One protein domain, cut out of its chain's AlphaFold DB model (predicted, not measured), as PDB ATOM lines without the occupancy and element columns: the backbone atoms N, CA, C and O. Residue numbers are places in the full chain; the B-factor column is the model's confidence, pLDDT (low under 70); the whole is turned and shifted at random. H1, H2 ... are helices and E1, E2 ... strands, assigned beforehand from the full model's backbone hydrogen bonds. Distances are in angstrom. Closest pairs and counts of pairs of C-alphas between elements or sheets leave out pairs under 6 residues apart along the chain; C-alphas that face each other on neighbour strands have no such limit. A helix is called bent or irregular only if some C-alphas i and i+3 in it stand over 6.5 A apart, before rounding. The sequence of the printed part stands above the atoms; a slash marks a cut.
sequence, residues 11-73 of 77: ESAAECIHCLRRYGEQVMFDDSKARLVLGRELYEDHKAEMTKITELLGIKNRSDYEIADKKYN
ATOM      1  N   GLU A  11      35.290  25.369 -20.482       94.56
ATOM      2  CA  GLU A  11      35.182  25.741 -21.902       94.56
ATOM      3  C   GLU A  11      34.948  27.241 -22.078       94.56
ATOM      4  O   GLU A  11      35.657  27.908 -22.833       94.56
ATOM      5  N   SER A  12      33.999  27.806 -21.330       94.94
ATOM      6  CA  SER A  12      33.742  29.246 -21.354       94.94
ATOM      7  C   SER A  12      34.929  30.054 -20.826       94.94
ATOM      8  O   SER A  12      35.191  31.141 -21.335       94.94
ATOM      9  N   ALA A  13      35.689  29.529 -19.858       95.44
ATOM     10  CA  ALA A  13      36.923  30.153 -19.386       95.44
ATOM     11  C   ALA A  13      38.029  30.154 -20.459       95.44
ATOM     12  O   ALA A  13      38.717  31.164 -20.622       95.44
ATOM     13  N   ALA A  14      38.172  29.071 -21.229       95.25
ATOM     14  CA  ALA A  14      39.084  29.028 -22.371       95.25
ATOM     15  C   ALA A  14      38.678  30.034 -23.463       95.25
ATOM     16  O   ALA A  14      39.521  30.786 -23.953       95.25
ATOM     17  N   GLU A  15      37.384  30.138 -23.774       93.94
ATOM     18  CA  GLU A  15      36.861  31.146 -24.707       93.94
ATOM     19  C   GLU A  15      37.126  32.582 -24.234       93.94
ATOM     20  O   GLU A  15      37.430  33.457 -25.050       93.94
ATOM     21  N   CYS A  16      37.097  32.851 -22.922       94.62
ATOM     22  CA  CYS A  16      37.520  34.148 -22.391       94.62
ATOM     23  C   CYS A  16      38.978  34.462 -22.757       94.62
ATOM     24  O   CYS A  16      39.268  35.584 -23.176       94.62
ATOM     25  N   ILE A  17      39.886  33.486 -22.639       94.00
ATOM     26  CA  ILE A  17      41.302  33.645 -23.009       94.00
ATOM     27  C   ILE A  17      41.462  33.888 -24.512       94.00
ATOM     28  O   ILE A  17      42.199  34.796 -24.904       94.00
ATOM     29  N   HIS A  18      40.728  33.157 -25.351       93.12
ATOM     30  CA  HIS A  18      40.723  33.367 -26.804       93.12
ATOM     31  C   HIS A  18      40.205  34.753 -27.184       93.12
ATOM     32  O   HIS A  18      40.793  35.436 -28.023       93.12
ATOM     33  N   CYS A  19      39.135  35.199 -26.528       92.88
ATOM     34  CA  CYS A  19      38.575  36.535 -26.686       92.88
ATOM     35  C   CYS A  19      39.615  37.607 -26.334       92.88
ATOM     36  O   CYS A  19      39.873  38.490 -27.149       92.88
ATOM     37  N   LEU A  20      40.266  37.493 -25.170       92.31
ATOM     38  CA  LEU A  20      41.336  38.397 -24.729       92.31
ATOM     39  C   LEU A  20      42.464  38.473 -25.768       92.31
ATOM     40  O   LEU A  20      42.814  39.562 -26.224       92.31
ATOM     41  N   ARG A  21      42.974  37.322 -26.214       90.56
ATOM     42  CA  ARG A  21      44.050  37.256 -27.213       90.56
ATOM     43  C   ARG A  21      43.657  37.829 -28.567       90.56
ATOM     44  O   ARG A  21      44.454  38.534 -29.176       90.56
ATOM     45  N   ARG A  22      42.418  37.612 -29.019       90.94
ATOM     46  CA  ARG A  22      41.893  38.220 -30.255       90.94
ATOM     47  C   ARG A  22      41.888  39.752 -30.191       90.94
ATOM     48  O   ARG A  22      42.029  40.396 -31.226       90.94
ATOM     49  N   TYR A  23      41.755  40.331 -28.999       90.75
ATOM     50  CA  TYR A  23      41.889  41.773 -28.776       90.75
ATOM     51  C   TYR A  23      43.343  42.244 -28.589       90.75
ATOM     52  O   TYR A  23      43.566  43.424 -28.332       90.75
ATOM     53  N   GLY A  24      44.330  41.358 -28.749       90.38
ATOM     54  CA  GLY A  24      45.750  41.671 -28.590       90.38
ATOM     55  C   GLY A  24      46.228  41.673 -27.137       90.38
ATOM     56  O   GLY A  24      47.338  42.123 -26.863       90.38
ATOM     57  N   GLU A  25      45.416  41.180 -26.199       91.69
ATOM     58  CA  GLU A  25      45.818  41.090 -24.798       91.69
ATOM     59  C   GLU A  25      46.824  39.958 -24.590       91.69
ATOM     60  O   GLU A  25      46.650  38.829 -25.059       91.69
ATOM     61  N   GLN A  26      47.861  40.245 -23.808       92.38
ATOM     62  CA  GLN A  26      48.842  39.247 -23.417       92.38
ATOM     63  C   GLN A  26      48.365  38.513 -22.159       92.38
ATOM     64  O   GLN A  26      48.323  39.099 -21.079       92.38
ATOM     65  N   VAL A  27      48.041  37.225 -22.293       93.31
ATOM     66  CA  VAL A  27      47.703  36.332 -21.172       93.31
ATOM     67  C   VAL A  27      48.898  35.432 -20.874       93.31
ATOM     68  O   VAL A  27      49.364  34.712 -21.762       93.31
ATOM     69  N   MET A  28      49.372  35.443 -19.630       93.56
ATOM     70  CA  MET A  28      50.530  34.663 -19.174       93.56
ATOM     71  C   MET A  28      50.214  33.936 -17.870       93.56
ATOM     72  O   MET A  28      49.366  34.386 -17.109       93.56
ATOM     73  N   PHE A  29      50.922  32.845 -17.582       95.62
ATOM     74  CA  PHE A  29      50.918  32.240 -16.249       95.62
ATOM     75  C   PHE A  29      52.071  32.796 -15.400       95.62
ATOM     76  O   PHE A  29      53.231  32.756 -15.825       95.62
ATOM     77  N   ASP A  30      51.738  33.300 -14.211       95.62
ATOM     78  CA  ASP A  30      52.655  33.845 -13.205       95.62
ATOM     79  C   ASP A  30      52.937  32.770 -12.142       95.62
ATOM     80  O   ASP A  30      52.056  32.437 -11.346       95.62
ATOM     81  N   ASP A  31      54.160  32.223 -12.123       95.12
ATOM     82  CA  ASP A  31      54.537  31.151 -11.185       95.12
ATOM     83  C   ASP A  31      54.498  31.601  -9.721       95.12
ATOM     84  O   ASP A  31      54.212  30.796  -8.840       95.12
ATOM     85  N   SER A  32      54.763  32.883  -9.444       94.75
ATOM     86  CA  SER A  32      54.781  33.398  -8.069       94.75
ATOM     87  C   SER A  32      53.371  33.537  -7.504       94.75
ATOM     88  O   SER A  32      53.159  33.364  -6.306       94.75
ATOM     89  N   LYS A  33      52.401  33.853  -8.367       93.94
ATOM     90  CA  LYS A  33      50.984  33.977  -7.996       93.94
ATOM     91  C   LYS A  33      50.177  32.707  -8.248       93.94
ATOM     92  O   LYS A  33      49.009  32.674  -7.868       93.94
ATOM     93  N   ALA A  34      50.773  31.711  -8.903       95.50
ATOM     94  CA  ALA A  34      50.132  30.466  -9.305       95.50
ATOM     95  C   ALA A  34      48.820  30.675 -10.091       95.50
ATOM     96  O   ALA A  34      47.853  29.939  -9.904       95.50
ATOM     97  N   ARG A  35      48.771  31.692 -10.965       96.62
ATOM     98  CA  ARG A  35      47.573  32.009 -11.761       96.62
ATOM     99  C   ARG A  35      47.873  32.632 -13.115       96.62
ATOM    100  O   ARG A  35      48.974  33.129 -13.354       96.62
ATOM    101  N   LEU A  36      46.857  32.670 -13.974       95.69
ATOM    102  CA  LEU A  36      46.875  33.493 -15.177       95.69
ATOM    103  C   LEU A  36      46.800  34.983 -14.812       95.69
ATOM    104  O   LEU A  36      46.105  35.374 -13.871       95.69
ATOM    105  N   VAL A  37      47.516  35.806 -15.573       95.56
ATOM    106  CA  VAL A  37      47.589  37.268 -15.458       95.56
ATOM    107  C   VAL A  37      47.471  37.899 -16.843       95.56
ATOM    108  O   VAL A  37      47.913  37.312 -17.837       95.56
ATOM    109  N   LEU A  38      46.916  39.110 -16.911       94.00
ATOM    110  CA  LEU A  38      47.053  39.961 -18.096       94.00
ATOM    111  C   LEU A  38      48.304  40.828 -18.003       94.00
ATOM    112  O   LEU A  38      48.616  41.352 -16.937       94.00
ATOM    113  N   GLY A  39      48.966  41.074 -19.133       90.38
ATOM    114  CA  GLY A  39      50.087  42.019 -19.199       90.38
ATOM    115  C   GLY A  39      49.700  43.425 -18.722       90.38
ATOM    116  O   GLY A  39      50.477  44.090 -18.037       90.38
ATOM    117  N   ARG A  40      48.461  43.853 -18.993       88.75
ATOM    118  CA  ARG A  40      47.935  45.145 -18.532       88.75
ATOM    119  C   ARG A  40      47.522  45.183 -17.057       88.75
ATOM    120  O   ARG A  40      47.144  46.254 -16.595       88.75
ATOM    121  N   GLU A  41      47.627  44.081 -16.303       88.75
ATOM    122  CA  GLU A  41      47.387  44.113 -14.845       88.75
ATOM    123  C   GLU A  41      48.335  45.071 -14.102       88.75
ATOM    124  O   GLU A  41      48.084  45.444 -12.961       88.75
ATOM    125  N   LEU A  42      49.424  45.499 -14.750       82.94
ATOM    126  CA  LEU A  42      50.309  46.552 -14.249       82.94
ATOM    127  C   LEU A  42      49.630  47.930 -14.161       82.94
ATOM    128  O   LEU A  42      50.094  48.783 -13.410       82.94
ATOM    129  N   TYR A  43      48.565  48.150 -14.936       86.88
ATOM    130  CA  TYR A  43      47.899  49.447 -15.085       86.88
ATOM    131  C   TYR A  43      46.402  49.396 -14.744       86.88
ATOM    132  O   TYR A  43      45.835  50.415 -14.359       86.88
ATOM    133  N   GLU A  44      45.767  48.229 -14.865       88.06
ATOM    134  CA  GLU A  44      44.344  48.012 -14.591       88.06
ATOM    135  C   GLU A  44      44.136  46.794 -13.684       88.06
ATOM    136  O   GLU A  44      44.791  45.772 -13.860       88.06
ATOM    137  N   ASP A  45      43.190  46.853 -12.747       90.00
ATOM    138  CA  ASP A  45      42.885  45.702 -11.893       90.00
ATOM    139  C   ASP A  45      41.915  44.736 -12.589       90.00
ATOM    140  O   ASP A  45      40.728  45.025 -12.725       90.00
ATOM    141  N   HIS A  46      42.437  43.585 -13.022       91.44
ATOM    142  CA  HIS A  46      41.667  42.437 -13.537       91.44
ATOM    143  C   HIS A  46      41.892  41.183 -12.680       91.44
ATOM    144  O   HIS A  46      41.713  40.048 -13.136       91.44
ATOM    145  N   LYS A  47      42.360  41.357 -11.437       92.56
ATOM    146  CA  LYS A  47      42.780  40.243 -10.583       92.56
ATOM    147  C   LYS A  47      41.634  39.274 -10.316       92.56
ATOM    148  O   LYS A  47      41.865  38.063 -10.308       92.56
ATOM    149  N   ALA A  48      40.427  39.778 -10.066       93.38
ATOM    150  CA  ALA A  48      39.273  38.947  -9.727       93.38
ATOM    151  C   ALA A  48      38.865  38.052 -10.905       93.38
ATOM    152  O   ALA A  48      38.710  36.840 -10.750       93.38
ATOM    153  N   GLU A  49      38.767  38.631 -12.097       94.38
ATOM    154  CA  GLU A  49      38.405  37.947 -13.330       94.38
ATOM    155  C   GLU A  49      39.444  36.894 -13.715       94.38
ATOM    156  O   GLU A  49      39.096  35.747 -14.004       94.38
ATOM    157  N   MET A  50      40.729  37.251 -13.659       94.94
ATOM    158  CA  MET A  50      41.812  36.335 -14.009       94.94
ATOM    159  C   MET A  50      41.984  35.208 -12.986       94.94
ATOM    160  O   MET A  50      42.295  34.078 -13.366       94.94
ATOM    161  N   THR A  51      41.723  35.476 -11.702       96.00
ATOM    162  CA  THR A  51      41.677  34.430 -10.666       96.00
ATOM    163  C   THR A  51      40.547  33.449 -10.958       96.00
ATOM    164  O   THR A  51      40.793  32.249 -11.038       96.00
ATOM    165  N   LYS A  52      39.339  33.951 -11.238       95.88
ATOM    166  CA  LYS A  52      38.185  33.109 -11.576       95.88
ATOM    167  C   LYS A  52      38.450  32.223 -12.798       95.88
ATOM    168  O   LYS A  52      38.148  31.037 -12.764       95.88
ATOM    169  N   ILE A  53      39.023  32.773 -13.871       95.81
ATOM    170  CA  ILE A  53      39.369  31.989 -15.071       95.81
ATOM    171  C   ILE A  53      40.401  30.908 -14.741       95.81
ATOM    172  O   ILE A  53      40.265  29.773 -15.187       95.81
ATOM    173  N   THR A  54      41.417  31.246 -13.944       97.06
ATOM    174  CA  THR A  54      42.449  30.293 -13.514       97.06
ATOM    175  C   THR A  54      41.837  29.119 -12.747       97.06
ATOM    176  O   THR A  54      42.150  27.966 -13.037       97.06
ATOM    177  N   GLU A  55      40.945  29.412 -11.798       97.19
ATOM    178  CA  GLU A  55      40.245  28.404 -10.998       97.19
ATOM    179  C   GLU A  55      39.343  27.519 -11.861       97.19
ATOM    180  O   GLU A  55      39.373  26.298 -11.714       97.19
ATOM    181  N   LEU A  56      38.588  28.120 -12.788       97.31
ATOM    182  CA  LEU A  56      37.727  27.386 -13.714       97.31
ATOM    183  C   LEU A  56      38.523  26.444 -14.613       97.31
ATOM    184  O   LEU A  56      38.067  25.337 -14.846       97.31
ATOM    185  N   LEU A  57      39.712  26.846 -15.068       96.75
ATOM    186  CA  LEU A  57      40.612  26.000 -15.860       96.75
ATOM    187  C   LEU A  57      41.378  24.964 -15.017       96.75
ATOM    188  O   LEU A  57      42.161  24.190 -15.565       96.75
ATOM    189  N   GLY A  58      41.196  24.956 -13.693       96.81
ATOM    190  CA  GLY A  58      41.866  24.018 -12.794       96.81
ATOM    191  C   GLY A  58      43.376  24.236 -12.675       96.81
ATOM    192  O   GLY A  58      44.093  23.313 -12.295       96.81
ATOM    193  N   ILE A  59      43.873  25.435 -12.986       97.50
ATOM    194  CA  ILE A  59      45.307  25.735 -13.012       97.50
ATOM    195  C   ILE A  59      45.786  26.095 -11.602       97.50
ATOM    196  O   ILE A  59      45.356  27.098 -11.040       97.50
ATOM    197  N   LYS A  60      46.711  25.315 -11.030       96.44
ATOM    198  CA  LYS A  60      47.321  25.613  -9.716       96.44
ATOM    199  C   LYS A  60      48.836  25.753  -9.775       96.44
ATOM    200  O   LYS A  60      49.457  26.183  -8.809       96.44
ATOM    201  N   ASN A  61      49.450  25.338 -10.874       97.38
ATOM    202  CA  ASN A  61      50.889  25.380 -11.088       97.38
ATOM    203  C   ASN A  61      51.198  25.392 -12.598       97.38
ATOM    204  O   ASN A  61      50.301  25.275 -13.436       97.38
ATOM    205  N   ARG A  62      52.487  25.512 -12.938       96.00
ATOM    206  CA  ARG A  62      52.972  25.530 -14.325       96.00
ATOM    207  C   ARG A  62      52.566  24.285 -15.118       96.00
ATOM    208  O   ARG A  62      52.186  24.413 -16.275       96.00
ATOM    209  N   SER A  63      52.608  23.106 -14.496       96.94
ATOM    210  CA  SER A  63      52.221  21.850 -15.148       96.94
ATOM    211  C   SER A  63      50.730  21.833 -15.485       96.94
ATOM    212  O   SER A  63      50.366  21.436 -16.588       96.94
ATOM    213  N   ASP A  64      49.867  22.289 -14.573       97.56
ATOM    214  CA  ASP A  64      48.425  22.385 -14.839       97.56
ATOM    215  C   ASP A  64      48.147  23.377 -15.975       97.56
ATOM    216  O   ASP A  64      47.327  23.106 -16.850       97.56
ATOM    217  N   TYR A  65      48.876  24.498 -16.002       96.81
ATOM    218  CA  TYR A  65      48.807  25.460 -17.098       96.81
ATOM    219  C   TYR A  65      49.194  24.829 -18.440       96.81
ATOM    220  O   TYR A  65      48.459  24.987 -19.408       96.81
ATOM    221  N   GLU A  66      50.301  24.088 -18.516       95.44
ATOM    222  CA  GLU A  66      50.719  23.407 -19.749       95.44
ATOM    223  C   GLU A  66      49.708  22.350 -20.212       95.44
ATOM    224  O   GLU A  66      49.516  22.151 -21.413       95.44
ATOM    225  N   ILE A  67      49.050  21.662 -19.274       96.69
ATOM    226  CA  ILE A  67      47.976  20.709 -19.576       96.69
ATOM    227  C   ILE A  67      46.757  21.447 -20.137       96.69
ATOM    228  O   ILE A  67      46.231  21.047 -21.177       96.69
ATOM    229  N   ALA A  68      46.326  22.531 -19.487       95.81
ATOM    230  CA  ALA A  68      45.215  23.360 -19.946       95.81
ATOM    231  C   ALA A  68      45.512  23.995 -21.314       95.81
ATOM    232  O   ALA A  68      44.653  23.982 -22.192       95.81
ATOM    233  N   ASP A  69      46.736  24.477 -21.533       94.81
ATOM    234  CA  ASP A  69      47.185  25.020 -22.812       94.81
ATOM    235  C   ASP A  69      47.122  23.971 -23.924       94.81
ATOM    236  O   ASP A  69      46.546  24.227 -24.973       94.81
ATOM    237  N   LYS A  70      47.603  22.748 -23.679       95.00
ATOM    238  CA  LYS A  70      47.487  21.646 -24.651       95.00
ATOM    239  C   LYS A  70      46.036  21.241 -24.920       95.00
ATOM    240  O   LYS A  70      45.709  20.893 -26.051       95.00
ATOM    241  N   LYS A  71      45.178  21.256 -23.894       95.69
ATOM    242  CA  LYS A  71      43.763  20.858 -23.989       95.69
ATOM    243  C   LYS A  71      42.924  21.884 -24.753       95.69
ATOM    244  O   LYS A  71      42.093  21.497 -25.566       95.69
ATOM    245  N   TYR A  72      43.144  23.170 -24.490       94.81
ATOM    246  CA  TYR A  72      42.299  24.272 -24.967       94.81
ATOM    247  C   TYR A  72      42.972  25.197 -25.977       94.81
ATOM    248  O   TYR A  72      42.338  26.130 -26.471       94.81
ATOM    249  N   ASN A  73      44.240  24.940 -26.286       93.00
ATOM    250  CA  ASN A  73      45.068  25.739 -27.176       93.00
ATOM    251  C   ASN A  73      45.174  27.212 -26.743       93.00
ATOM    252  O   ASN A  73      45.038  28.120 -27.560       93.00
TER     253      ASN A  73
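Overview. This is residues 11 to 73 of the 77 residues of an uncharacterized protein of Euryarchaeota archaeon (UniProt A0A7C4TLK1). A short two-stranded hairpin, E1 and E2, has three longer helices gathered round it: H3 packs on E2, H1 meets H3 at a steep angle, and H4 is nearest to E1 among the strands and near H1. The centres of H1, H3 and H4 make a triangle, and the four-residue H2 extends the structure beyond the end of E2. The printed part has 63 residues, with four named helices and two named strands in the order H1, E1, E2, H2, H3, H4; the sheet, E1 - E2, is antiparallel. The class is mostly helix. The whole is compact, with a radius of gyration of the C-alphas of 10.7 A and spans of 29 by 26 by 15 A.

Along the chain. E1 is residues 27 to 30, 9.7 A from first to last C-alpha, and E2 is residues 35 to 38, 10.2 A. H3 is residues 47 to 56, 14.2 A. H1, residues 11 to 22, is 16.4 A long and begins at C-alpha 11 at (35.182, 25.741, -21.902). H4, residues 62 to 72, is 15.1 A long and ends at C-alpha 72 at (42.299, 24.272, -24.967). H2, residues 39 to 42, is 6.7 A long and only just irregular: C-alphas 39 and 42 are 6.7 A apart.

Arrangement. E1 and E2 form a hairpin, antiparallel at 138 degrees between their directions. N 37 and O 28 are within hydrogen-bond range at 2.8 A, as are N 30 and O 35 at 2.9 A. E2 and H3 have 10 pairs of C-alphas within 8 A, the closest being Arg 35 and Thr 54 at 5.7 A. H1 touches H3 with residues 13 to 16 alone, the closest C-alphas being those of Ala 13 and Ile 53 at 5.3 A. These two helices run opposite ways at a steep tilt of 47 degrees. H1 and H4 are close but not clearly touching, the closest C-alphas being those of Ala 14 and Tyr 72 at 6.3 A, and about perpendicular at 89 degrees. The closest C-alphas of E1 and H4 are those of Phe 29 and Tyr 65, 7.2 A apart. H2 and H3 are close but not clearly touching, with the C-alphas of Glu 41 and Lys 47 closest at 7.4 A. H3 and H4 are apart. In H1, H3 and H4 every O i to N i+4 pair is within hydrogen-bond range; H2 is too short for such a pair, and its one O i to N i+3 pair is not within range.

Size, cuts and confidence. The two C-alphas farthest apart are those of Tyr 43 and Lys 71, at 30.2 A. The printed part has no cut, and its five links between named elements are tight. The mean pLDDT of the printed part is 94.0, and no printed residue is under 70.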